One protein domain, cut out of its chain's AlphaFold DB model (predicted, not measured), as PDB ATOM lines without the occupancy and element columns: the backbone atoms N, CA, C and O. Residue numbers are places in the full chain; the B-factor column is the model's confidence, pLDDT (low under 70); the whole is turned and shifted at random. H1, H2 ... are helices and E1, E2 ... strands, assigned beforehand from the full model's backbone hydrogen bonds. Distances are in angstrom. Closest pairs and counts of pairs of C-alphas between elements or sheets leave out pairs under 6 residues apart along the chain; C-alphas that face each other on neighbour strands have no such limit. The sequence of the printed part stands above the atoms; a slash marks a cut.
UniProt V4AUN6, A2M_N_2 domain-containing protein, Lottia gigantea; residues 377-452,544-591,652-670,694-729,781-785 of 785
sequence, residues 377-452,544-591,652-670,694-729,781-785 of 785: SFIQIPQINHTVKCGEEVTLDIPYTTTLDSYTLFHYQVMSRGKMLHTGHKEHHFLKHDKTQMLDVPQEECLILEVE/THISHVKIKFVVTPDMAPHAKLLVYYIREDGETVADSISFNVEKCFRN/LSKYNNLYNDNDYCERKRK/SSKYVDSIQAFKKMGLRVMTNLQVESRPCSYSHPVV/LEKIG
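This is residues 377 to 452, 544 to 591, 652 to 670, 694 to 729 and 781 to 785 of the 785 residues of the protein "A2M_N_2 domain-containing protein" of Lottia gigantea (UniProt V4AUN6). A twisted wall of four long antiparallel strands, in the order E3, E2, E5, E6, has a second, two-stranded antiparallel sheet, E1 and E4, partly face to face with it near E2 and E3, while the short helix H3 packs on the other face over E5 and E6. H1, H2, E7 and E8 lie off the helix side, E9 is far from the rest, and residues 440 to 452 stick out as a tail. The 184 printed residues, with three named helices and nine named strands, run E1 to E6, H1 to H3, E7 to E9; the class is mixed, helices and strands. The whole is loose, with a radius of gyration of the C-alphas of 20.1 A, and spans 71 by 50 by 43 A.

In the larger sheet, E2, residues 406 to 416, and E3, residues 419 to 430, form a hairpin, with N 410 and O 426 2.8 A apart. E5, residues 562 to 570, is antiparallel to E2, with N 411 and O 568 2.8 A apart. E5 and E6, residues 576 to 584, form a hairpin, with N 579 and O 567 2.9 A apart. E1, residues 393 to 402, and E4, residues 545 to 554, are antiparallel, with N 396 and O 551 2.9 A apart. The closest C-alphas of E3 and E4, those of His 428 and Val 549, are 6.5 A apart. H3, residues 701 to 707, is on the larger sheet at a height of 7.5 A, over E5 and only just over E6, with 3 C-alphas there; it runs along the strands, at 22 degrees to E5 on the local plane. Its closest approach to E6 is 4.9 A, between the C-alphas of Ala 703 and Asp 579. H1, residues 652 to 655, touches H3, the closest C-alphas being Ser 653 and Lys 706, 5.8 A. E7, residues 710 to 712, follows H3 by a tight link. H2, residues 661 to 670, and E8, residues 723 to 725, are only just apart, at 8.4 A. E9, residues 781 to 784, is apart from the larger sheet and pairs with no named strand. H2 and H3 have every O i to N i+4 pair within hydrogen-bond range; H1 is too short for one.

E1 begins at C-alpha 393 (-45.118, -18.454, 28.884) and is 27.2 A long. E2, E3, E4, E5 and E6 measure 32.6, 32.7, 29.9, 27.2 and 26.8 A; H2 measures 14.3 A and H3 10.0 A. E9 ends at C-alpha 784 (-41.160, 11.065, 36.759).

The C-alphas of Glu 452 and Gly 785 are farthest apart, 75.5 A. Residues 453 to 543, 592 to 651, 671 to 693 and 730 to 780 are not printed; the C-alpha gaps are 30.6, 25.5, 15.1 and 69.6 A. Of the links printed whole, none is long. Mean pLDDT of the printed part is 82.3; it is under 70 at 28 residues, among them 432 to 441 and 652 to 659.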
ATOM      1  N   SER A 377     -29.924 -39.782  14.385       89.44
ATOM      2  CA  SER A 377     -30.601 -39.107  15.491       89.44
ATOM      3  C   SER A 377     -30.899 -37.648  15.166       89.44
ATOM      4  O   SER A 377     -30.029 -36.892  14.739       89.44
ATOM      5  N   PHE A 378     -32.133 -37.223  15.406       90.94
ATOM      6  CA  PHE A 378     -32.622 -35.895  15.077       90.94
ATOM      7  C   PHE A 378     -33.527 -35.358  16.183       90.94
ATOM      8  O   PHE A 378     -34.318 -36.086  16.774       90.94
ATOM      9  N   ILE A 379     -33.467 -34.050  16.392       91.62
ATOM     10  CA  ILE A 379     -34.430 -33.262  17.165       91.62
ATOM     11  C   ILE A 379     -35.016 -32.216  16.226       91.62
ATOM     12  O   ILE A 379     -34.261 -31.675  15.423       91.62
ATOM     13  N   GLN A 380     -36.316 -31.936  16.265       90.44
ATOM     14  CA  GLN A 380     -36.942 -30.920  15.412       90.44
ATOM     15  C   GLN A 380     -37.789 -29.978  16.253       90.44
ATOM     16  O   GLN A 380     -38.855 -30.346  16.730       90.44
ATOM     17  N   ILE A 381     -37.313 -28.750  16.435       92.00
ATOM     18  CA  ILE A 381     -38.052 -27.744  17.195       92.00
ATOM     19  C   ILE A 381     -39.183 -27.199  16.302       92.00
ATOM     20  O   ILE A 381     -38.897 -26.720  15.200       92.00
ATOM     21  N   PRO A 382     -40.452 -27.232  16.747       88.31
ATOM     22  CA  PRO A 382     -41.552 -26.623  16.005       88.31
ATOM     23  C   PRO A 382     -41.357 -25.110  15.847       88.31
ATOM     24  O   PRO A 382     -40.925 -24.433  16.781       88.31
ATOM     25  N   GLN A 383     -41.707 -24.559  14.682       85.31
ATOM     26  CA  GLN A 383     -41.669 -23.110  14.472       85.31
ATOM     27  C   GLN A 383     -42.784 -22.395  15.242       85.31
ATOM     28  O   GLN A 383     -43.914 -22.880  15.344       85.31
ATOM     29  N   ILE A 384     -42.474 -21.195  15.734       88.75
ATOM     30  CA  ILE A 384     -43.447 -20.308  16.375       88.75
ATOM     31  C   ILE A 384     -43.974 -19.336  15.314       88.75
ATOM     32  O   ILE A 384     -43.319 -18.359  14.958       88.75
ATOM     33  N   ASN A 385     -45.172 -19.621  14.801       82.00
ATOM     34  CA  ASN A 385     -45.752 -18.922  13.646       82.00
ATOM     35  C   ASN A 385     -46.488 -17.610  13.982       82.00
ATOM     36  O   ASN A 385     -47.123 -17.022  13.106       82.00
ATOM     37  N   HIS A 386     -46.426 -17.150  15.231       87.25
ATOM     38  CA  HIS A 386     -47.024 -15.895  15.685       87.25
ATOM     39  C   HIS A 386     -45.988 -15.044  16.427       87.25
ATOM     40  O   HIS A 386     -44.967 -15.546  16.892       87.25
ATOM     41  N   THR A 387     -46.255 -13.746  16.540       91.81
ATOM     42  CA  THR A 387     -45.449 -12.851  17.376       91.81
ATOM     43  C   THR A 387     -45.811 -13.076  18.838       91.81
ATOM     44  O   THR A 387     -46.960 -12.850  19.219       91.81
ATOM     45  N   VAL A 388     -44.846 -13.520  19.641       93.88
ATOM     46  CA  VAL A 388     -45.064 -13.852  21.056       93.88
ATOM     47  C   VAL A 388     -45.089 -12.584  21.903       93.88
ATOM     48  O   VAL A 388     -44.243 -11.703  21.719       93.88
ATOM     49  N   LYS A 389     -46.032 -12.485  22.845       93.56
ATOM     50  CA  LYS A 389     -46.165 -11.303  23.704       93.56
ATOM     51  C   LYS A 389     -45.189 -11.343  24.873       93.56
ATOM     52  O   LYS A 389     -44.794 -12.398  25.368       93.56
ATOM     53  N   CYS A 390     -44.808 -10.172  25.364       91.12
ATOM     54  CA  CYS A 390     -43.930 -10.091  26.529       91.12
ATOM     55  C   CYS A 390     -44.673 -10.471  27.814       91.12
ATOM     56  O   CYS A 390     -45.772  -9.984  28.071       91.12
ATOM     57  N   GLY A 391     -44.057 -11.322  28.637       91.06
ATOM     58  CA  GLY A 391     -44.668 -11.925  29.825       91.06
ATOM     59  C   GLY A 391     -45.434 -13.225  29.549       91.06
ATOM     60  O   GLY A 391     -45.855 -13.877  30.500       91.06
ATOM     61  N   GLU A 392     -45.594 -13.620  28.284       92.88
ATOM     62  CA  GLU A 392     -46.209 -14.893  27.901       92.88
ATOM     63  C   GLU A 392     -45.281 -16.079  28.227       92.88
ATOM     64  O   GLU A 392     -44.061 -15.998  28.049       92.88
ATOM     65  N   GLU A 393     -45.847 -17.192  28.707       93.75
ATOM     66  CA  GLU A 393     -45.118 -18.454  28.884       93.75
ATOM     67  C   GLU A 393     -45.223 -19.292  27.607       93.75
ATOM     68  O   GLU A 393     -46.298 -19.767  27.241       93.75
ATOM     69  N   VAL A 394     -44.088 -19.521  26.949       93.19
ATOM     70  CA  VAL A 394     -44.011 -20.369  25.761       93.19
ATOM     71  C   VAL A 394     -43.764 -21.807  26.196       93.19
ATOM     72  O   VAL A 394     -42.782 -22.101  26.879       93.19
ATOM     73  N   THR A 395     -44.639 -22.715  25.761       93.88
ATOM     74  CA  THR A 395     -44.461 -24.165  25.904       93.88
ATOM     75  C   THR A 395     -44.259 -24.786  24.526       93.88
ATOM     76  O   THR A 395     -45.141 -24.696  23.676       93.88
ATOM     77  N   LEU A 396     -43.114 -25.436  24.316       92.88
ATOM     78  CA  LEU A 396     -42.795 -26.154  23.082       92.88
ATOM     79  C   LEU A 396     -42.753 -27.651  23.343       92.88
ATOM     80  O   LEU A 396     -42.067 -28.103  24.260       92.88
ATOM     81  N   ASP A 397     -43.468 -28.397  22.512       91.88
ATOM     82  CA  ASP A 397     -43.443 -29.853  22.484       91.88
ATOM     83  C   ASP A 397     -42.535 -30.310  21.341       91.88
ATOM     84  O   ASP A 397     -42.869 -30.147  20.168       91.88
ATOM     85  N   ILE A 398     -41.333 -30.771  21.678       92.12
ATOM     86  CA  ILE A 398     -40.244 -30.950  20.715       92.12
ATOM     87  C   ILE A 398     -40.096 -32.434  20.373       92.12
ATOM     88  O   ILE A 398     -39.642 -33.199  21.231       92.12
ATOM     89  N   PRO A 399     -40.428 -32.854  19.139       89.88
ATOM     90  CA  PRO A 399     -40.178 -34.212  18.690       89.88
ATOM     91  C   PRO A 399     -38.679 -34.483  18.509       89.88
ATOM     92  O   PRO A 399     -37.924 -33.670  17.964       89.88
ATOM     93  N   TYR A 400     -38.249 -35.665  18.936       89.69
ATOM     94  CA  TYR A 400     -36.894 -36.169  18.753       89.69
ATOM     95  C   TYR A 400     -36.906 -37.684  18.519       89.69
ATOM     96  O   TYR A 400     -37.804 -38.397  18.968       89.69
ATOM     97  N   THR A 401     -35.917 -38.187  17.787       88.06
ATOM     98  CA  THR A 401     -35.759 -39.623  17.543       88.06
ATOM     99  C   THR A 401     -35.029 -40.284  18.698       88.06
ATOM    100  O   THR A 401     -34.008 -39.766  19.156       88.06
ATOM    101  N   THR A 402     -35.485 -41.460  19.111       82.94
ATOM    102  CA  THR A 402     -34.901 -42.171  20.244       82.94
ATOM    103  C   THR A 402     -35.049 -43.685  20.126       82.94
ATOM    104  O   THR A 402     -35.806 -44.196  19.295       82.94
ATOM    105  N   THR A 403     -34.308 -44.411  20.957       78.75
ATOM    106  CA  THR A 403     -34.451 -45.860  21.163       78.75
ATOM    107  C   THR A 403     -35.433 -46.142  22.302       78.75
ATOM    108  O   THR A 403     -35.726 -45.260  23.108       78.75
ATOM    109  N   LEU A 404     -35.981 -47.360  22.365       71.38
ATOM    110  CA  LEU A 404     -36.865 -47.762  23.468       71.38
ATOM    111  C   LEU A 404     -36.151 -47.647  24.820       71.38
ATOM    112  O   LEU A 404     -34.983 -48.014  24.910       71.38
ATOM    113  N   ASP A 405     -36.880 -47.178  25.836       73.19
ATOM    114  CA  ASP A 405     -36.454 -47.140  27.242       73.19
ATOM    115  C   ASP A 405     -35.131 -46.379  27.453       73.19
ATOM    116  O   ASP A 405     -34.213 -46.833  28.133       73.19
ATOM    117  N   SER A 406     -35.031 -45.203  26.823       79.19
ATOM    118  CA  SER A 406     -33.846 -44.340  26.846       79.19
ATOM    119  C   SER A 406     -34.045 -43.099  27.714       79.19
ATOM    120  O   SER A 406     -35.127 -42.501  27.762       79.19
ATOM    121  N   TYR A 407     -32.968 -42.703  28.391       86.56
ATOM    122  CA  TYR A 407     -32.897 -41.498  29.207       86.56
ATOM    123  C   TYR A 407     -32.073 -40.429  28.495       86.56
ATOM    124  O   TYR A 407     -30.920 -40.675  28.141       86.56
ATOM    125  N   THR A 408     -32.637 -39.233  28.322       89.12
ATOM    126  CA  THR A 408     -31.960 -38.139  27.613       89.12
ATOM    127  C   THR A 408     -32.044 -36.837  28.405       89.12
ATOM    128  O   THR A 408     -33.124 -36.391  28.799       89.12
ATOM    129  N   LEU A 409     -30.890 -36.192  28.602       92.38
ATOM    130  CA  LEU A 409     -30.779 -34.852  29.178       92.38
ATOM    131  C   LEU A 409     -30.708 -33.812  28.055       92.38
ATOM    132  O   LEU A 409     -29.716 -33.714  27.334       92.38
ATOM    133  N   PHE A 410     -31.760 -33.009  27.920       94.00
ATOM    134  CA  PHE A 410     -31.812 -31.905  26.970       94.00
ATOM    135  C   PHE A 410     -31.291 -30.624  27.608       94.00
ATOM    136  O   PHE A 410     -31.691 -30.260  28.713       94.00
ATOM    137  N   HIS A 411     -30.475 -29.883  26.875       94.44
ATOM    138  CA  HIS A 411     -30.030 -28.541  27.217       94.44
ATOM    139  C   HIS A 411     -30.695 -27.538  26.283       94.44
ATOM    140  O   HIS A 411     -30.749 -27.754  25.072       94.44
ATOM    141  N   TYR A 412     -31.178 -26.421  26.827       95.00
ATOM    142  CA  TYR A 412     -31.776 -25.360  26.025       95.00
ATOM    143  C   TYR A 412     -31.282 -23.977  26.428       95.00
ATOM    144  O   TYR A 412     -30.978 -23.714  27.594       95.00
ATOM    145  N   GLN A 413     -31.183 -23.091  25.440       93.25
ATOM    146  CA  GLN A 413     -30.671 -21.736  25.613       93.25
ATOM    147  C   GLN A 413     -31.459 -20.741  24.775       93.25
ATOM    148  O   GLN A 413     -31.694 -20.964  23.587       93.25
ATOM    149  N   VAL A 414     -31.826 -19.619  25.394       92.94
ATOM    150  CA  VAL A 414     -32.513 -18.506  24.739       92.94
ATOM    151  C   VAL A 414     -31.553 -17.336  24.598       92.94
ATOM    152  O   VAL A 414     -30.922 -16.902  25.567       92.94
ATOM    153  N   MET A 415     -31.451 -16.811  23.382       87.81
ATOM    154  CA  MET A 415     -30.555 -15.716  23.039       87.81
ATOM    155  C   MET A 415     -31.288 -14.604  22.294       87.81
ATOM    156  O   MET A 415     -32.200 -14.859  21.514       87.81
ATOM    157  N   SER A 416     -30.849 -13.367  22.495       86.25
ATOM    158  CA  SER A 416     -31.267 -12.209  21.697       86.25
ATOM    159  C   SER A 416     -30.147 -11.171  21.698       86.25
ATOM    160  O   SER A 416     -29.387 -11.085  22.665       86.25
ATOM    161  N   ARG A 417     -30.006 -10.406  20.606       78.69
ATOM    162  CA  ARG A 417     -29.006  -9.321  20.464       78.69
ATOM    163  C   ARG A 417     -27.575  -9.755  20.825       78.69
ATOM    164  O   ARG A 417     -26.831  -9.033  21.490       78.69
ATOM    165  N   GLY A 418     -27.224 -10.990  20.461       73.75
ATOM    166  CA  GLY A 418     -25.912 -11.575  20.736       73.75
ATOM    167  C   GLY A 418     -25.620 -11.899  22.205       73.75
ATOM    168  O   GLY A 418     -24.462 -12.114  22.554       73.75
ATOM    169  N   LYS A 419     -26.637 -11.937  23.074       77.69
ATOM    170  CA  LYS A 419     -26.505 -12.274  24.494       77.69
ATOM    171  C   LYS A 419     -27.316 -13.521  24.839       77.69
ATOM    172  O   LYS A 419     -28.446 -13.679  24.382       77.69
ATOM    173  N   MET A 420     -26.746 -14.376  25.686       84.31
ATOM    174  CA  MET A 420     -27.466 -15.473  26.334       84.31
ATOM    175  C   MET A 420     -28.315 -14.915  27.472       84.31
ATOM    176  O   MET A 420     -27.789 -14.293  28.395       84.31
ATOM    177  N   LEU A 421     -29.631 -15.073  27.356       87.81
ATOM    178  CA  LEU A 421     -30.603 -14.537  28.308       87.81
ATOM    179  C   LEU A 421     -31.055 -15.598  29.302       87.81
ATOM    180  O   LEU A 421     -31.200 -15.300  30.483       87.81
ATOM    181  N   HIS A 422     -31.262 -16.826  28.826       87.94
ATOM    182  CA  HIS A 422     -31.741 -17.934  29.641       87.94
ATOM    183  C   HIS A 422     -31.054 -19.235  29.239       87.94
ATOM    184  O   HIS A 422     -30.834 -19.473  28.051       87.94
ATOM    185  N   THR A 423     -30.764 -20.076  30.227       91.38
ATOM    186  CA  THR A 423     -30.186 -21.409  30.045       91.38
ATOM    187  C   THR A 423     -30.890 -22.360  30.992       91.38
ATOM    188  O   THR A 423     -31.072 -22.047  32.167       91.38
ATOM    189  N   GLY A 424     -31.257 -23.536  30.500       89.81
ATOM    190  CA  GLY A 424     -31.849 -24.574  31.324       89.81
ATOM    191  C   GLY A 424     -31.565 -25.966  30.788       89.81
ATOM    192  O   GLY A 424     -30.937 -26.146  29.742       89.81
ATOM    193  N   HIS A 425     -32.030 -26.956  31.538       92.50
ATOM    194  CA  HIS A 425     -31.974 -28.354  31.151       92.50
ATOM    195  C   HIS A 425     -33.302 -29.044  31.469       92.50
ATOM    196  O   HIS A 425     -34.071 -28.576  32.314       92.50
ATOM    197  N   LYS A 426     -33.590 -30.125  30.751       92.69
ATOM    198  CA  LYS A 426     -34.790 -30.933  30.914       92.69
ATOM    199  C   LYS A 426     -34.440 -32.400  30.721       92.69
ATOM    200  O   LYS A 426     -34.002 -32.799  29.649       92.69
ATOM    201  N   GLU A 427     -34.657 -33.185  31.760       90.94
ATOM    202  CA  GLU A 427     -34.553 -34.638  31.698       90.94
ATOM    203  C   GLU A 427     -35.857 -35.225  31.170       90.94
ATOM    204  O   GLU A 427     -36.949 -34.755  31.522       90.94
ATOM    205  N   HIS A 428     -35.736 -36.231  30.310       88.25
ATOM    206  CA  HIS A 428     -36.874 -36.943  29.751       88.25
ATOM    207  C   HIS A 428     -36.550 -38.428  29.591       88.25
ATOM    208  O   HIS A 428     -35.486 -38.793  29.091       88.25
ATOM    209  N   HIS A 429     -37.478 -39.271  30.036       85.62
ATOM    210  CA  HIS A 429     -37.382 -40.723  29.966       85.62
ATOM    211  C   HIS A 429     -38.481 -41.223  29.033       85.62
ATOM    212  O   HIS A 429     -39.662 -40.995  29.296       85.62
ATOM    213  N   PHE A 430     -38.092 -41.877  27.941       77.94
ATOM    214  CA  PHE A 430     -39.041 -42.412  26.975       77.94
ATOM    215  C   PHE A 430     -39.386 -43.864  27.291       77.94
ATOM    216  O   PHE A 430     -38.513 -44.723  27.222       77.94
ATOM    217  N   LEU A 431     -40.663 -44.141  27.561       73.88
ATOM    218  CA  LEU A 431     -41.172 -45.491  27.800       73.88
ATOM    219  C   LEU A 431     -41.915 -46.017  26.563       73.88
ATOM    220  O   LEU A 431     -42.645 -45.288  25.894       73.88
ATOM    221  N   LYS A 432     -41.798 -47.320  26.276       58.66
ATOM    222  CA  LYS A 432     -42.412 -48.005  25.111       58.66
ATOM    223  C   LYS A 432     -43.925 -47.780  24.908       58.66
ATOM    224  O   LYS A 432     -44.413 -47.976  23.792       58.66
ATOM    225  N   HIS A 433     -44.665 -47.399  25.952       55.34
ATOM    226  CA  HIS A 433     -46.100 -47.090  25.889       55.34
ATOM    227  C   HIS A 433     -46.416 -45.680  25.358       55.34
ATOM    228  O   HIS A 433     -47.544 -45.450  24.930       55.34
ATOM    229  N   ASP A 434     -45.424 -44.789  25.279       53.72
ATOM    230  CA  ASP A 434     -45.560 -43.409  24.792       53.72
ATOM    231  C   ASP A 434     -45.355 -43.287  23.269       53.72
ATOM    232  O   ASP A 434     -45.005 -42.221  22.763       53.72
ATOM    233  N   LYS A 435     -45.518 -44.379  22.503       52.56
ATOM    234  CA  LYS A 435     -45.398 -44.339  21.037       52.56
ATOM    235  C   LYS A 435     -46.489 -43.450  20.442       52.56
ATOM    236  O   LYS A 435     -47.606 -43.902  20.204       52.56
ATOM    237  N   THR A 436     -46.143 -42.208  20.140       52.81
ATOM    238  CA  THR A 436     -46.972 -41.321  19.324       52.81
ATOM    239  C   THR A 436     -46.860 -41.716  17.851       52.81
ATOM    240  O   THR A 436     -45.771 -42.025  17.359       52.81
ATOM    241  N   GLN A 437     -47.997 -41.740  17.147       52.38
ATOM    242  CA  GLN A 437     -48.036 -41.823  15.685       52.38
ATOM    243  C   GLN A 437     -47.265 -40.646  15.063       52.38
ATOM    244  O   GLN A 437     -47.033 -39.632  15.723       52.38
ATOM    245  N   MET A 438     -46.833 -40.815  13.803       52.28
ATOM    246  CA  MET A 438     -46.215 -39.751  12.997       52.28
ATOM    247  C   MET A 438     -46.964 -38.427  13.187       52.28
ATOM    248  O   MET A 438     -48.190 -38.447  13.202       52.28
ATOM    249  N   LEU A 439     -46.225 -37.313  13.307       57.50
ATOM    250  CA  LEU A 439     -46.780 -35.953  13.377       57.50
ATOM    251  C   LEU A 439     -47.987 -35.820  12.436       57.50
ATOM    252  O   LEU A 439     -47.832 -36.029  11.232       57.50
ATOM    253  N   ASP A 440     -49.159 -35.491  12.986       60.78
ATOM    254  CA  ASP A 440     -50.396 -35.304  12.226       60.78
ATOM    255  C   ASP A 440     -50.228 -34.129  11.254       60.78
ATOM    256  O   ASP A 440     -50.419 -32.963  11.608       60.78
ATOM    257  N   VAL A 441     -49.826 -34.422  10.018       69.69
ATOM    258  CA  VAL A 441     -49.774 -33.422   8.951       69.69
ATOM    259  C   VAL A 441     -51.130 -33.392   8.243       69.69
ATOM    260  O   VAL A 441     -51.610 -34.449   7.818       69.69
ATOM    261  N   PRO A 442     -51.760 -32.214   8.071       79.69
ATOM    262  CA  PRO A 442     -53.019 -32.111   7.343       79.69
ATOM    263  C   PRO A 442     -52.886 -32.670   5.921       79.69
ATOM    264  O   PRO A 442     -52.020 -32.239   5.161       79.69
ATOM    265  N   GLN A 443     -53.778 -33.588   5.525       78.62
ATOM    266  CA  GLN A 443     -53.752 -34.224   4.194       78.62
ATOM    267  C   GLN A 443     -53.809 -33.211   3.036       78.62
ATOM    268  O   GLN A 443     -53.289 -33.444   1.943       78.62
ATOM    269  N   GLU A 444     -54.418 -32.053   3.277       82.19
ATOM    270  CA  GLU A 444     -54.506 -30.954   2.319       82.19
ATOM    271  C   GLU A 444     -53.137 -30.342   1.994       82.19
ATOM    272  O   GLU A 444     -52.915 -29.955   0.849       82.19
ATOM    273  N   GLU A 445     -52.189 -30.348   2.933       85.12
ATOM    274  CA  GLU A 445     -50.825 -29.838   2.736       85.12
ATOM    275  C   GLU A 445     -49.910 -30.871   2.049       85.12
ATOM    276  O   GLU A 445     -48.810 -30.551   1.602       85.12
ATOM    277  N   CYS A 446     -50.350 -32.122   1.923       86.88
ATOM    278  CA  CYS A 446     -49.507 -33.212   1.453       86.88
ATOM    279  C   CYS A 446     -49.286 -33.192  -0.057       86.88
ATOM    280  O   CYS A 446     -50.246 -33.197  -0.833       86.88
ATOM    281  N   LEU A 447     -48.015 -33.231  -0.466       85.00
ATOM    282  CA  LEU A 447     -47.624 -33.505  -1.846       85.00
ATOM    283  C   LEU A 447     -47.889 -34.972  -2.201       85.00
ATOM    284  O   LEU A 447     -47.749 -35.862  -1.360       85.00
ATOM    285  N   ILE A 448     -48.239 -35.219  -3.461       84.31
ATOM    286  CA  ILE A 448     -48.667 -36.534  -3.946       84.31
ATOM    287  C   ILE A 448     -47.604 -37.076  -4.905       84.31
ATOM    288  O   ILE A 448     -47.035 -36.320  -5.689       84.31
ATOM    289  N   LEU A 449     -47.322 -38.380  -4.834       76.19
ATOM    290  CA  LEU A 449     -46.486 -39.071  -5.818       76.19
ATOM    291  C   LEU A 449     -47.159 -39.003  -7.190       76.19
ATOM    292  O   LEU A 449     -48.292 -39.463  -7.343       76.19
ATOM    293  N   GLU A 450     -46.460 -38.469  -8.190       66.56
ATOM    294  CA  GLU A 450     -46.881 -38.649  -9.578       66.56
ATOM    295  C   GLU A 450     -46.685 -40.129  -9.935       66.56
ATOM    296  O   GLU A 450     -45.590 -40.567 -10.279       66.56
ATOM    297  N   VAL A 451     -47.746 -40.931  -9.812       52.53
ATOM    298  CA  VAL A 451     -47.756 -42.280 -10.378       52.53
ATOM    299  C   VAL A 451     -47.834 -42.104 -11.886       52.53
ATOM    300  O   VAL A 451     -48.876 -41.739 -12.432       52.53
ATOM    301  N   GLU A 452     -46.707 -42.308 -12.559       44.00
ATOM    302  CA  GLU A 452     -46.635 -42.294 -14.011       44.00
ATOM    303  C   GLU A 452     -47.539 -43.424 -14.533       44.00
ATOM    304  O   GLU A 452     -47.160 -44.595 -14.546       44.00
ATOM    305  N   THR A 544     -35.854 -46.008  15.526       62.84
ATOM    306  CA  THR A 544     -37.188 -46.119  14.891       62.84
ATOM    307  C   THR A 544     -38.334 -45.435  15.644       62.84
ATOM    308  O   THR A 544     -39.475 -45.495  15.181       62.84
ATOM    309  N   HIS A 545     -38.091 -44.787  16.790       77.06
ATOM    310  CA  HIS A 545     -39.153 -44.157  17.584       77.06
ATOM    311  C   HIS A 545     -39.007 -42.643  17.676       77.06
ATOM    312  O   HIS A 545     -37.898 -42.119  17.747       77.06
ATOM    313  N   ILE A 546     -40.148 -41.955  17.683       81.88
ATOM    314  CA  ILE A 546     -40.258 -40.514  17.901       81.88
ATOM    315  C   ILE A 546     -40.882 -40.313  19.282       81.88
ATOM    316  O   ILE A 546     -41.953 -40.849  19.564       81.88
ATOM    317  N   SER A 547     -40.201 -39.552  20.133       85.38
ATOM    318  CA  SER A 547     -40.701 -39.103  21.433       85.38
ATOM    319  C   SER A 547     -40.727 -37.578  21.473       85.38
ATOM    320  O   SER A 547     -40.173 -36.918  20.597       85.38
ATOM    321  N   HIS A 548     -41.404 -37.013  22.467       88.25
ATOM    322  CA  HIS A 548     -41.632 -35.580  22.601       88.25
ATOM    323  C   HIS A 548     -41.135 -35.091  23.962       88.25
ATOM    324  O   HIS A 548     -41.479 -35.667  24.994       88.25
ATOM    325  N   VAL A 549     -40.345 -34.014  23.970       90.88
ATOM    326  CA  VAL A 549     -39.902 -33.340  25.198       90.88
ATOM    327  C   VAL A 549     -40.524 -31.951  25.300       90.88
ATOM    328  O   VAL A 549     -40.457 -31.148  24.370       90.88
ATOM    329  N   LYS A 550     -41.107 -31.642  26.463       93.12
ATOM    330  CA  LYS A 550     -41.727 -30.337  26.729       93.12
ATOM    331  C   LYS A 550     -40.739 -29.374  27.375       93.12
ATOM    332  O   LYS A 550     -40.297 -29.604  28.504       93.12
ATOM    333  N   ILE A 551     -40.450 -28.271  26.688       93.94
ATOM    334  CA  ILE A 551     -39.611 -27.170  27.181       93.94
ATOM    335  C   ILE A 551     -40.479 -25.933  27.399       93.94
ATOM    336  O   ILE A 551     -41.313 -25.595  26.560       93.94
ATOM    337  N   LYS A 552     -40.275 -25.261  28.535       93.88
ATOM    338  CA  LYS A 552     -41.021 -24.063  28.931       93.88
ATOM    339  C   LYS A 552     -40.084 -22.924  29.298       93.88
ATOM    340  O   LYS A 552     -39.089 -23.151  29.987       93.88
ATOM    341  N   PHE A 553     -40.416 -21.711  28.868       93.19
ATOM    342  CA  PHE A 553     -39.723 -20.489  29.273       93.19
ATOM    343  C   PHE A 553     -40.648 -19.269  29.157       93.19
ATOM    344  O   PHE A 553     -41.570 -19.249  28.345       93.19
ATOM    345  N   VAL A 554     -40.388 -18.239  29.965       94.00
ATOM    346  CA  VAL A 554     -41.159 -16.986  29.961       94.00
ATOM    347  C   VAL A 554     -40.479 -15.958  29.063       94.00
ATOM    348  O   VAL A 554     -39.266 -15.741  29.160       94.00
ATOM    349  N   VAL A 555     -41.256 -15.300  28.205       94.38
ATOM    350  CA  VAL A 555     -40.752 -14.256  27.313       94.38
ATOM    351  C   VAL A 555     -40.558 -12.954  28.076       94.38
ATOM    352  O   VAL A 555     -41.472 -12.439  28.716       94.38
ATOM    353  N   THR A 556     -39.354 -12.391  27.997       92.44
ATOM    354  CA  THR A 556     -38.996 -11.132  28.670       92.44
ATOM    355  C   THR A 556     -38.784 -10.009  27.655       92.44
ATOM    356  O   THR A 556     -38.451 -10.294  26.505       92.44
ATOM    357  N   PRO A 557     -38.882  -8.724  28.053       89.62
ATOM    358  CA  PRO A 557     -38.614  -7.607  27.142       89.62
ATOM    359  C   PRO A 557     -37.216  -7.604  26.519       89.62
ATOM    360  O   PRO A 557     -36.997  -7.005  25.472       89.62
ATOM    361  N   ASP A 558     -36.258  -8.310  27.123       88.00
ATOM    362  CA  ASP A 558     -34.914  -8.422  26.566       88.00
ATOM    363  C   ASP A 558     -34.834  -9.302  25.312       88.00
ATOM    364  O   ASP A 558     -33.802  -9.289  24.635       88.00
ATOM    365  N   MET A 559     -35.892 -10.069  25.035       90.38
ATOM    366  CA  MET A 559     -36.025 -10.947  23.875       90.38
ATOM    367  C   MET A 559     -36.556 -10.210  22.633       90.38
ATOM    368  O   MET A 559     -36.502 -10.764  21.538       90.38
ATOM    369  N   ALA A 560     -37.051  -8.974  22.776       88.75
ATOM    370  CA  ALA A 560     -37.568  -8.176  21.668       88.75
ATOM    371  C   ALA A 560     -36.446  -7.545  20.811       88.75
ATOM    372  O   ALA A 560     -35.399  -7.167  21.348       88.75
ATOM    373  N   PRO A 561     -36.650  -7.371  19.486       87.12
ATOM    374  CA  PRO A 561     -37.806  -7.818  18.691       87.12
ATOM    375  C   PRO A 561     -37.675  -9.265  18.172       87.12
ATOM    376  O   PRO A 561     -38.653  -9.857  17.718       87.12
ATOM    377  N   HIS A 562     -36.475  -9.847  18.249       87.62
ATOM    378  CA  HIS A 562     -36.183 -11.200  17.783       87.62
ATOM    379  C   HIS A 562     -35.405 -11.979  18.838       87.62
ATOM    380  O   HIS A 562     -34.412 -11.490  19.391       87.62
ATOM    381  N   ALA A 563     -35.806 -13.227  19.051       91.00
ATOM    382  CA  ALA A 563     -35.114 -14.155  19.925       91.00
ATOM    383  C   ALA A 563     -34.862 -15.487  19.226       91.00
ATOM    384  O   ALA A 563     -35.483 -15.830  18.220       91.00
ATOM    385  N   LYS A 564     -33.899 -16.229  19.761       91.44
ATOM    386  CA  LYS A 564     -33.468 -17.519  19.242       91.44
ATOM    387  C   LYS A 564     -33.462 -18.544  20.351       91.44
ATOM    388  O   LYS A 564     -33.050 -18.237  21.469       91.44
ATOM    389  N   LEU A 565     -33.881 -19.755  20.018       94.62
ATOM    390  CA  LEU A 565     -33.863 -20.905  20.907       94.62
ATOM    391  C   LEU A 565     -32.947 -21.966  20.306       94.62
ATOM    392  O   LEU A 565     -33.128 -22.357  19.155       94.62
ATOM    393  N   LEU A 566     -32.002 -22.440  21.106       94.44
ATOM    394  CA  LEU A 566     -31.165 -23.601  20.830       94.44
ATOM    395  C   LEU A 566     -31.585 -24.728  21.761       94.44
ATOM    396  O   LEU A 566     -31.703 -24.493  22.963       94.44
ATOM    397  N   VAL A 567     -31.749 -25.936  21.228       96.00
ATOM    398  CA  VAL A 567     -31.946 -27.155  22.021       96.00
ATOM    399  C   VAL A 567     -30.995 -28.226  21.513       96.00
ATOM    400  O   VAL A 567     -30.888 -28.437  20.304       96.00
ATOM    401  N   TYR A 568     -30.290 -28.890  22.423       94.75
ATOM    402  CA  TYR A 568     -29.379 -29.978  22.086       94.75
ATOM    403  C   TYR A 568     -29.323 -31.032  23.189       94.75
ATOM    404  O   TYR A 568     -29.628 -30.749  24.346       94.75
ATOM    405  N   TYR A 569     -28.908 -32.240  22.829       93.00
ATOM    406  CA  TYR A 569     -28.548 -33.295  23.769       93.00
ATOM    407  C   TYR A 569     -27.289 -34.015  23.282       93.00
ATOM    408  O   TYR A 569     -26.908 -33.916  22.111       93.00
ATOM    409  N   ILE A 570     -26.634 -34.707  24.207       91.19
ATOM    410  CA  ILE A 570     -25.399 -35.450  23.962       91.19
ATOM    411  C   ILE A 570     -25.731 -36.931  24.110       91.19
ATOM    412  O   ILE A 570     -26.387 -37.329  25.073       91.19
ATOM    413  N   ARG A 571     -25.337 -37.728  23.120       88.06
ATOM    414  CA  ARG A 571     -25.487 -39.184  23.127       88.06
ATOM    415  C   ARG A 571     -24.288 -39.844  23.813       88.06
ATOM    416  O   ARG A 571     -23.222 -39.247  23.913       88.06
ATOM    417  N   GLU A 572     -24.448 -41.098  24.229       84.44
ATOM    418  CA  GLU A 572     -23.383 -41.889  24.874       84.44
ATOM    419  C   GLU A 572     -22.148 -42.100  23.979       84.44
ATOM    420  O   GLU A 572     -21.040 -42.273  24.475       84.44
ATOM    421  N   ASP A 573     -22.331 -42.053  22.657       84.12
ATOM    422  CA  ASP A 573     -21.269 -42.139  21.645       84.12
ATOM    423  C   ASP A 573     -20.502 -40.811  21.445       84.12
ATOM    424  O   ASP A 573     -19.567 -40.743  20.646       84.12
ATOM    425  N   GLY A 574     -20.873 -39.750  22.172       85.69
ATOM    426  CA  GLY A 574     -20.285 -38.417  22.061       85.69
ATOM    427  C   GLY A 574     -20.828 -37.579  20.898       85.69
ATOM    428  O   GLY A 574     -20.365 -36.450  20.692       85.69
ATOM    429  N   GLU A 575     -21.812 -38.073  20.135       90.00
ATOM    430  CA  GLU A 575     -22.511 -37.271  19.131       90.00
ATOM    431  C   GLU A 575     -23.393 -36.215  19.807       90.00
ATOM    432  O   GLU A 575     -24.179 -36.492  20.715       90.00
ATOM    433  N   THR A 576     -23.296 -34.974  19.331       92.00
ATOM    434  CA  THR A 576     -24.222 -33.909  19.728       92.00
ATOM    435  C   THR A 576     -25.344 -33.800  18.708       92.00
ATOM    436  O   THR A 576     -25.087 -33.541  17.533       92.00
ATOM    437  N   VAL A 577     -26.591 -33.905  19.158       93.56
ATOM    438  CA  VAL A 577     -27.786 -33.703  18.327       93.56
ATOM    439  C   VAL A 577     -28.415 -32.373  18.717       93.56
ATOM    440  O   VAL A 577     -28.774 -32.172  19.875       93.56
ATOM    441  N   ALA A 578     -28.523 -31.444  17.766       94.38
ATOM    442  CA  ALA A 578     -28.959 -30.077  18.040       94.38
ATOM    443  C   ALA A 578     -29.932 -29.545  16.986       94.38
ATOM    444  O   ALA A 578     -29.880 -29.928  15.818       94.38
ATOM    445  N   ASP A 579     -30.779 -28.606  17.395       94.12
ATOM    446  CA  ASP A 579     -31.590 -27.789  16.499       94.12
ATOM    447  C   ASP A 579     -31.771 -26.380  17.067       94.12
ATOM    448  O   ASP A 579     -31.585 -26.136  18.261       94.12
ATOM    449  N   SER A 580     -32.113 -25.429  16.203       93.12
ATOM    450  CA  SER A 580     -32.310 -24.039  16.609       93.12
ATOM    451  C   SER A 580     -33.359 -23.334  15.761       93.12
ATOM    452  O   SER A 580     -33.341 -23.457  14.531       93.12
ATOM    453  N   ILE A 581     -34.170 -22.495  16.402       91.69
ATOM    454  CA  ILE A 581     -35.172 -21.648  15.746       91.69
ATOM    455  C   ILE A 581     -34.965 -20.177  16.098       91.69
ATOM    456  O   ILE A 581     -34.324 -19.839  17.093       91.69
ATOM    457  N   SER A 582     -35.519 -19.296  15.273       90.38
ATOM    458  CA  SER A 582     -35.652 -17.867  15.560       90.38
ATOM    459  C   SER A 582     -37.136 -17.523  15.556       90.38
ATOM    460  O   SER A 582     -37.867 -18.030  14.712       90.38
ATOM    461  N   PHE A 583     -37.578 -16.688  16.488       90.81
ATOM    462  CA  PHE A 583     -38.980 -16.306  16.622       90.81
ATOM    463  C   PHE A 583     -39.118 -14.813  16.919       90.81
ATOM    464  O   PHE A 583     -38.206 -14.169  17.452       90.81
ATOM    465  N   ASN A 584     -40.271 -14.265  16.542       91.69
ATOM    466  CA  ASN A 584     -40.580 -12.853  16.713       91.69
ATOM    467  C   ASN A 584     -41.217 -12.616  18.076       91.69
ATOM    468  O   ASN A 584     -42.122 -13.342  18.491       91.69
ATOM    469  N   VAL A 585     -40.761 -11.562  18.737       91.69
ATOM    470  CA  VAL A 585     -41.284 -11.104  20.018       91.69
ATOM    471  C   VAL A 585     -41.870  -9.715  19.821       91.69
ATOM    472  O   VAL A 585     -41.334  -8.893  19.075       91.69
ATOM    473  N   GLU A 586     -42.995  -9.462  20.474       91.31
ATOM    474  CA  GLU A 586     -43.645  -8.161  20.468       91.31
ATOM    475  C   GLU A 586     -42.661  -7.058  20.880       91.31
ATOM    476  O   GLU A 586     -41.825  -7.224  21.771       91.31
ATOM    477  N   LYS A 587     -42.762  -5.909  20.209       86.69
ATOM    478  CA  LYS A 587     -41.932  -4.730  20.452       86.69
ATOM    479  C   LYS A 587     -42.293  -4.099  21.796       86.69
ATOM    480  O   LYS A 587     -43.055  -3.141  21.861       86.69
ATOM    481  N   CYS A 588     -41.760  -4.654  22.873       86.50
ATOM    482  CA  CYS A 588     -42.053  -4.219  24.228       86.50
ATOM    483  C   CYS A 588     -40.798  -3.658  24.910       86.50
ATOM    484  O   CYS A 588     -39.677  -4.126  24.703       86.50
ATOM    485  N   PHE A 589     -40.997  -2.665  25.774       85.00
ATOM    486  CA  PHE A 589     -39.938  -2.071  26.582       85.00
ATOM    487  C   PHE A 589     -40.176  -2.376  28.057       85.00
ATOM    488  O   PHE A 589     -41.315  -2.511  28.506       85.00
ATOM    489  N   ARG A 590     -39.087  -2.471  28.829       86.19
ATOM    490  CA  ARG A 590     -39.166  -2.640  30.289       86.19
ATOM    491  C   ARG A 590     -39.896  -1.469  30.949       86.19
ATOM    492  O   ARG A 590     -40.677  -1.686  31.867       86.19
ATOM    493  N   ASN A 591     -39.622  -0.251  30.480       86.50
ATOM    494  CA  ASN A 591     -40.301   0.958  30.924       86.50
ATOM    495  C   ASN A 591     -41.473   1.245  29.983       86.50
ATOM    496  O   ASN A 591     -41.257   1.458  28.790       86.50
ATOM    497  N   LEU A 652     -26.101 -11.574  15.893       66.88
ATOM    498  CA  LEU A 652     -24.813 -12.150  15.500       66.88
ATOM    499  C   LEU A 652     -24.898 -13.122  14.311       66.88
ATOM    500  O   LEU A 652     -23.864 -13.482  13.749       66.88
ATOM    501  N   SER A 653     -26.095 -13.545  13.884       59.50
ATOM    502  CA  SER A 653     -26.243 -14.443  12.722       59.50
ATOM    503  C   SER A 653     -25.722 -13.838  11.421       59.50
ATOM    504  O   SER A 653     -25.306 -14.591  10.539       59.50
ATOM    505  N   LYS A 654     -25.710 -12.503  11.291       54.00
ATOM    506  CA  LYS A 654     -25.274 -11.807  10.068       54.00
ATOM    507  C   LYS A 654     -23.760 -11.921   9.804       54.00
ATOM    508  O   LYS A 654     -23.336 -11.701   8.675       54.00
ATOM    509  N   TYR A 655     -22.949 -12.302  10.799       51.47
ATOM    510  CA  TYR A 655     -21.475 -12.264  10.722       51.47
ATOM    511  C   TYR A 655     -20.784 -13.633  10.580       51.47
ATOM    512  O   TYR A 655     -19.560 -13.732  10.685       51.47
ATOM    513  N   ASN A 656     -21.523 -14.704  10.286       53.56
ATOM    514  CA  ASN A 656     -20.977 -16.064  10.300       53.56
ATOM    515  C   ASN A 656     -20.352 -16.535   8.971       53.56
ATOM    516  O   ASN A 656     -20.726 -17.576   8.427       53.56
ATOM    517  N   ASN A 657     -19.301 -15.834   8.529       54.75
ATOM    518  CA  ASN A 657     -18.333 -16.336   7.532       54.75
ATOM    519  C   ASN A 657     -17.300 -17.312   8.141       54.75
ATOM    520  O   ASN A 657     -16.398 -17.778   7.453       54.75
ATOM    521  N   LEU A 658     -17.415 -17.602   9.441       54.94
ATOM    522  CA  LEU A 658     -16.442 -18.366  10.231       54.94
ATOM    523  C   LEU A 658     -16.504 -19.884  10.012       54.94
ATOM    524  O   LEU A 658     -15.528 -20.576  10.275       54.94
ATOM    525  N   TYR A 659     -17.640 -20.400   9.543       62.50
ATOM    526  CA  TYR A 659     -17.835 -21.823   9.276       62.50
ATOM    527  C   TYR A 659     -17.853 -22.041   7.770       62.50
ATOM    528  O   TYR A 659     -18.892 -21.838   7.126       62.50
ATOM    529  N   ASN A 660     -16.686 -22.402   7.246       72.69
ATOM    530  CA  ASN A 660     -16.450 -22.708   5.846       72.69
ATOM    531  C   ASN A 660     -16.368 -24.229   5.669       72.69
ATOM    532  O   ASN A 660     -15.536 -24.880   6.303       72.69
ATOM    533  N   ASP A 661     -17.212 -24.784   4.797       77.50
ATOM    534  CA  ASP A 661     -17.183 -26.213   4.467       77.50
ATOM    535  C   ASP A 661     -15.818 -26.644   3.929       77.50
ATOM    536  O   ASP A 661     -15.381 -27.756   4.213       77.50
ATOM    537  N   ASN A 662     -15.121 -25.747   3.225       79.31
ATOM    538  CA  ASN A 662     -13.794 -26.025   2.703       79.31
ATOM    539  C   ASN A 662     -12.780 -26.262   3.832       79.31
ATOM    540  O   ASN A 662     -12.084 -27.269   3.828       79.31
ATOM    541  N   ASP A 663     -12.755 -25.380   4.836       81.56
ATOM    542  CA  ASP A 663     -11.846 -25.500   5.984       81.56
ATOM    543  C   ASP A 663     -12.158 -26.740   6.836       81.56
ATOM    544  O   ASP A 663     -11.255 -27.483   7.218       81.56
ATOM    545  N   TYR A 664     -13.443 -27.020   7.089       84.69
ATOM    546  CA  TYR A 664     -13.854 -28.247   7.777       84.69
ATOM    547  C   TYR A 664     -13.365 -29.501   7.041       84.69
ATOM    548  O   TYR A 664     -12.726 -30.365   7.645       84.69
ATOM    549  N   CYS A 665     -13.625 -29.589   5.737       85.38
ATOM    550  CA  CYS A 665     -13.252 -30.758   4.955       85.38
ATOM    551  C   CYS A 665     -11.734 -30.904   4.786       85.38
ATOM    552  O   CYS A 665     -11.228 -32.025   4.799       85.38
ATOM    553  N   GLU A 666     -10.989 -29.800   4.704       82.25
ATOM    554  CA  GLU A 666      -9.524 -29.830   4.729       82.25
ATOM    555  C   GLU A 666      -8.978 -30.357   6.058       82.25
ATOM    556  O   GLU A 666      -8.086 -31.211   6.052       82.25
ATOM    557  N   ARG A 667      -9.510 -29.878   7.193       84.25
ATOM    558  CA  ARG A 667      -9.129 -30.365   8.529       84.25
ATOM    559  C   ARG A 667      -9.412 -31.855   8.663       84.25
ATOM    560  O   ARG A 667      -8.512 -32.605   9.030       84.25
ATOM    561  N   LYS A 668     -10.621 -32.285   8.291       83.44
ATOM    562  CA  LYS A 668     -11.029 -33.693   8.327       83.44
ATOM    563  C   LYS A 668     -10.098 -34.577   7.495       83.44
ATOM    564  O   LYS A 668      -9.597 -35.568   8.014       83.44
ATOM    565  N   ARG A 669      -9.765 -34.169   6.264       81.81
ATOM    566  CA  ARG A 669      -8.826 -34.908   5.402       81.81
ATOM    567  C   ARG A 669      -7.438 -35.039   6.029       81.81
ATOM    568  O   ARG A 669      -6.822 -36.091   5.916       81.81
ATOM    569  N   LYS A 670      -6.910 -33.971   6.641       81.44
ATOM    570  CA  LYS A 670      -5.593 -34.010   7.304       81.44
ATOM    571  C   LYS A 670      -5.589 -35.007   8.458       81.44
ATOM    572  O   LYS A 670      -4.697 -35.838   8.513       81.44
ATOM    573  N   SER A 694     -16.408 -29.347  -0.396       76.62
ATOM    574  CA  SER A 694     -17.748 -28.915   0.013       76.62
ATOM    575  C   SER A 694     -18.546 -30.063   0.612       76.62
ATOM    576  O   SER A 694     -18.250 -31.234   0.369       76.62
ATOM    577  N   SER A 695     -19.579 -29.740   1.389       81.88
ATOM    578  CA  SER A 695     -20.557 -30.726   1.840       81.88
ATOM    579  C   SER A 695     -21.933 -30.432   1.248       81.88
ATOM    580  O   SER A 695     -22.425 -29.297   1.233       81.88
ATOM    581  N   LYS A 696     -22.586 -31.493   0.768       84.19
ATOM    582  CA  LYS A 696     -23.997 -31.447   0.363       84.19
ATOM    583  C   LYS A 696     -24.957 -31.517   1.554       84.19
ATOM    584  O   LYS A 696     -26.145 -31.286   1.380       84.19
ATOM    585  N   TYR A 697     -24.438 -31.774   2.751       88.56
ATOM    586  CA  TYR A 697     -25.207 -31.956   3.975       88.56
ATOM    587  C   TYR A 697     -25.001 -30.781   4.932       88.56
ATOM    588  O   TYR A 697     -24.071 -29.987   4.781       88.56
ATOM    589  N   VAL A 698     -25.850 -30.702   5.952       90.06
ATOM    590  CA  VAL A 698     -25.598 -29.931   7.177       90.06
ATOM    591  C   VAL A 698     -25.667 -30.851   8.383       90.06
ATOM    592  O   VAL A 698     -26.194 -31.943   8.276       90.06
ATOM    593  N   ASP A 699     -25.144 -30.440   9.523       91.62
ATOM    594  CA  ASP A 699     -25.103 -31.222  10.761       91.62
ATOM    595  C   ASP A 699     -25.338 -30.306  11.972       91.62
ATOM    596  O   ASP A 699     -25.685 -29.129  11.831       91.62
ATOM    597  N   SER A 700     -25.159 -30.836  13.181       92.94
ATOM    598  CA  SER A 700     -25.458 -30.138  14.433       92.94
ATOM    599  C   SER A 700     -24.750 -28.790  14.594       92.94
ATOM    600  O   SER A 700     -25.328 -27.891  15.210       92.94
ATOM    601  N   ILE A 701     -23.569 -28.569  13.990       90.00
ATOM    602  CA  ILE A 701     -22.902 -27.252  14.030       90.00
ATOM    603  C   ILE A 701     -23.764 -26.143  13.423       90.00
ATOM    604  O   ILE A 701     -23.658 -24.985  13.831       90.00
ATOM    605  N   GLN A 702     -24.656 -26.481  12.487       89.38
ATOM    606  CA  GLN A 702     -25.548 -25.527  11.844       89.38
ATOM    607  C   GLN A 702     -26.512 -24.886  12.852       89.38
ATOM    608  O   GLN A 702     -26.812 -23.698  12.721       89.38
ATOM    609  N   ALA A 703     -26.951 -25.623  13.881       90.88
ATOM    610  CA  ALA A 703     -27.779 -25.073  14.956       90.88
ATOM    611  C   ALA A 703     -27.017 -23.990  15.737       90.88
ATOM    612  O   ALA A 703     -27.485 -22.864  15.890       90.88
ATOM    613  N   PHE A 704     -25.777 -24.272  16.140       88.25
ATOM    614  CA  PHE A 704     -24.930 -23.303  16.846       88.25
ATOM    615  C   PHE A 704     -24.537 -22.110  15.956       88.25
ATOM    616  O   PHE A 704     -24.531 -20.964  16.412       88.25
ATOM    617  N   LYS A 705     -24.299 -22.348  14.658       83.88
ATOM    618  CA  LYS A 705     -24.040 -21.296  13.664       83.88
ATOM    619  C   LYS A 705     -25.232 -20.347  13.525       83.88
ATOM    620  O   LYS A 705     -25.033 -19.136  13.463       83.88
ATOM    621  N   LYS A 706     -26.472 -20.846  13.515       84.38
ATOM    622  CA  LYS A 706     -27.679 -19.993  13.468       84.38
ATOM    623  C   LYS A 706     -27.813 -19.095  14.706       84.38
ATOM    624  O   LYS A 706     -28.256 -17.948  14.596       84.38
ATOM    625  N   MET A 707     -27.359 -19.579  15.861       82.75
ATOM    626  CA  MET A 707     -27.328 -18.814  17.113       82.75
ATOM    627  C   MET A 707     -26.231 -17.738  17.157       82.75
ATOM    628  O   MET A 707     -26.262 -16.885  18.040       82.75
ATOM    629  N   GLY A 708     -25.270 -17.747  16.226       79.44
ATOM    630  CA  GLY A 708     -24.114 -16.844  16.278       79.44
ATOM    631  C   GLY A 708     -23.031 -17.291  17.267       79.44
ATOM    632  O   GLY A 708     -22.259 -16.462  17.739       79.44
ATOM    633  N   LEU A 709     -22.994 -18.581  17.620       79.19
ATOM    634  CA  LEU A 709     -22.090 -19.123  18.633       79.19
ATOM    635  C   LEU A 709     -20.813 -19.700  18.025       79.19
ATOM    636  O   LEU A 709     -20.840 -20.300  16.951       79.19
ATOM    637  N   ARG A 710     -19.709 -19.592  18.777       78.12
ATOM    638  CA  ARG A 710     -18.492 -20.372  18.543       78.12
ATOM    639  C   ARG A 710     -18.406 -21.495  19.569       78.12
ATOM    640  O   ARG A 710     -18.357 -21.241  20.774       78.12
ATOM    641  N   VAL A 711     -18.360 -22.728  19.080       78.75
ATOM    642  CA  VAL A 711     -18.334 -23.935  19.915       78.75
ATOM    643  C   VAL A 711     -16.905 -24.459  20.031       78.75
ATOM    644  O   VAL A 711     -16.220 -24.618  19.023       78.75
ATOM    645  N   MET A 712     -16.457 -24.717  21.260       82.56
ATOM    646  CA  MET A 712     -15.226 -25.440  21.576       82.56
ATOM    647  C   MET A 712     -15.614 -26.702  22.340       82.56
ATOM    648  O   MET A 712     -16.186 -26.630  23.427       82.56
ATOM    649  N   THR A 713     -15.348 -27.858  21.750       81.31
ATOM    650  CA  THR A 713     -15.837 -29.132  22.270       81.31
ATOM    651  C   THR A 713     -14.947 -30.277  21.810       81.31
ATOM    652  O   THR A 713     -14.341 -30.200  20.742       81.31
ATOM    653  N   ASN A 714     -14.872 -31.321  22.628       80.50
ATOM    654  CA  ASN A 714     -14.318 -32.624  22.266       80.50
ATOM    655  C   ASN A 714     -15.386 -33.592  21.719       80.50
ATOM    656  O   ASN A 714     -15.052 -34.717  21.371       80.50
ATOM    657  N   LEU A 715     -16.652 -33.167  21.674       88.12
ATOM    658  CA  LEU A 715     -17.782 -33.936  21.153       88.12
ATOM    659  C   LEU A 715     -17.884 -33.834  19.629       88.12
ATOM    660  O   LEU A 715     -17.411 -32.872  19.012       88.12
ATOM    661  N   GLN A 716     -18.586 -34.785  19.020       86.25
ATOM    662  CA  GLN A 716     -18.824 -34.784  17.584       86.25
ATOM    663  C   GLN A 716     -20.003 -33.859  17.233       86.25
ATOM    664  O   GLN A 716     -21.167 -34.255  17.267       86.25
ATOM    665  N   VAL A 717     -19.686 -32.602  16.901       87.81
ATOM    666  CA  VAL A 717     -20.663 -31.586  16.444       87.81
ATOM    667  C   VAL A 717     -20.612 -31.372  14.926       87.81
ATOM    668  O   VAL A 717     -21.638 -31.078  14.312       87.81
ATOM    669  N   GLU A 718     -19.430 -31.530  14.321       89.12
ATOM    670  CA  GLU A 718     -19.243 -31.571  12.867       89.12
ATOM    671  C   GLU A 718     -19.101 -33.039  12.436       89.12
ATOM    672  O   GLU A 718     -18.093 -33.689  12.717       89.12
ATOM    673  N   SER A 719     -20.131 -33.582  11.798       88.94
ATOM    674  CA  SER A 719     -20.225 -34.989  11.396       88.94
ATOM    675  C   SER A 719     -20.466 -35.169   9.898       88.94
ATOM    676  O   SER A 719     -20.272 -36.269   9.376       88.94
ATOM    677  N   ARG A 720     -20.831 -34.100   9.175       90.31
ATOM    678  CA  ARG A 720     -21.214 -34.167   7.760       90.31
ATOM    679  C   ARG A 720     -20.112 -34.750   6.865       90.31
ATOM    680  O   ARG A 720     -18.926 -34.445   7.061       90.31
ATOM    681  N   PRO A 721     -20.457 -35.575   5.862       88.88
ATOM    682  CA  PRO A 721     -19.478 -36.110   4.927       88.88
ATOM    683  C   PRO A 721     -19.040 -35.036   3.922       88.88
ATOM    684  O   PRO A 721     -19.805 -34.134   3.561       88.88
ATOM    685  N   CYS A 722     -17.798 -35.149   3.462       85.94
ATOM    686  CA  CYS A 722     -17.203 -34.239   2.490       85.94
ATOM    687  C   CYS A 722     -17.318 -34.810   1.077       85.94
ATOM    688  O   CYS A 722     -17.182 -36.012   0.860       85.94
ATOM    689  N   SER A 723     -17.611 -33.938   0.117       79.69
ATOM    690  CA  SER A 723     -17.624 -34.238  -1.311       79.69
ATOM    691  C   SER A 723     -16.425 -33.579  -1.984       79.69
ATOM    692  O   SER A 723     -16.059 -32.446  -1.662       79.69
ATOM    693  N   TYR A 724     -15.841 -34.292  -2.943       71.56
ATOM    694  CA  TYR A 724     -14.655 -33.867  -3.676       71.56
ATOM    695  C   TYR A 724     -15.052 -33.538  -5.112       71.56
ATOM    696  O   TYR A 724     -15.600 -34.386  -5.814       71.56
ATOM    697  N   SER A 725     -14.799 -32.306  -5.545       60.22
ATOM    698  CA  SER A 725     -14.993 -31.903  -6.937       60.22
ATOM    699  C   SER A 725     -13.700 -31.344  -7.501       60.22
ATOM    700  O   SER A 725     -13.105 -30.437  -6.917       60.22
ATOM    701  N   HIS A 726     -13.291 -31.863  -8.656       52.34
ATOM    702  CA  HIS A 726     -12.238 -31.248  -9.450       52.34
ATOM    703  C   HIS A 726     -12.774 -29.951 -10.073       52.34
ATOM    704  O   HIS A 726     -13.928 -29.931 -10.518       52.34
ATOM    705  N   PRO A 727     -11.977 -28.871 -10.140       50.22
ATOM    706  CA  PRO A 727     -12.322 -27.760 -11.011       50.22
ATOM    707  C   PRO A 727     -12.471 -28.294 -12.439       50.22
ATOM    708  O   PRO A 727     -11.616 -29.032 -12.928       50.22
ATOM    709  N   VAL A 728     -13.569 -27.934 -13.108       45.72
ATOM    710  CA  VAL A 728     -13.716 -28.173 -14.545       45.72
ATOM    711  C   VAL A 728     -12.680 -27.291 -15.233       45.72
ATOM    712  O   VAL A 728     -12.877 -26.085 -15.383       45.72
ATOM    713  N   VAL A 729     -11.538 -27.873 -15.591       40.31
ATOM    714  CA  VAL A 729     -10.571 -27.217 -16.463       40.31
ATOM    715  C   VAL A 729     -11.205 -27.213 -17.847       40.31
ATOM    716  O   VAL A 729     -11.329 -28.255 -18.486       40.31
ATOM    717  N   LEU A 781     -37.753  18.334  29.596       79.38
ATOM    718  CA  LEU A 781     -37.125  17.162  30.173       79.38
ATOM    719  C   LEU A 781     -37.620  17.020  31.615       79.38
ATOM    720  O   LEU A 781     -37.219  17.786  32.482       79.38
ATOM    721  N   GLU A 782     -38.471  16.029  31.857       82.06
ATOM    722  CA  GLU A 782     -39.157  15.851  33.138       82.06
ATOM    723  C   GLU A 782     -38.699  14.572  33.830       82.06
ATOM    724  O   GLU A 782     -38.528  13.529  33.192       82.06
ATOM    725  N   LYS A 783     -38.525  14.623  35.150       83.69
ATOM    726  CA  LYS A 783     -38.256  13.431  35.956       83.69
ATOM    727  C   LYS A 783     -39.560  12.943  36.578       83.69
ATOM    728  O   LYS A 783     -40.202  13.673  37.321       83.69
ATOM    729  N   ILE A 784     -39.934  11.704  36.273       80.44
ATOM    730  CA  ILE A 784     -41.160  11.065  36.759       80.44
ATOM    731  C   ILE A 784     -40.841  10.306  38.042       80.44
ATOM    732  O   ILE A 784     -39.947   9.459  38.025       80.44
ATOM    733  N   GLY A 785     -41.570  10.549  39.132       60.75
ATOM    734  CA  GLY A 785     -41.434   9.787  40.380       60.75
ATOM    735  C   GLY A 785     -41.582  10.618  41.636       60.75
ATOM    736  O   GLY A 785     -40.962  11.702  41.690       60.75
TER     737      GLY A 785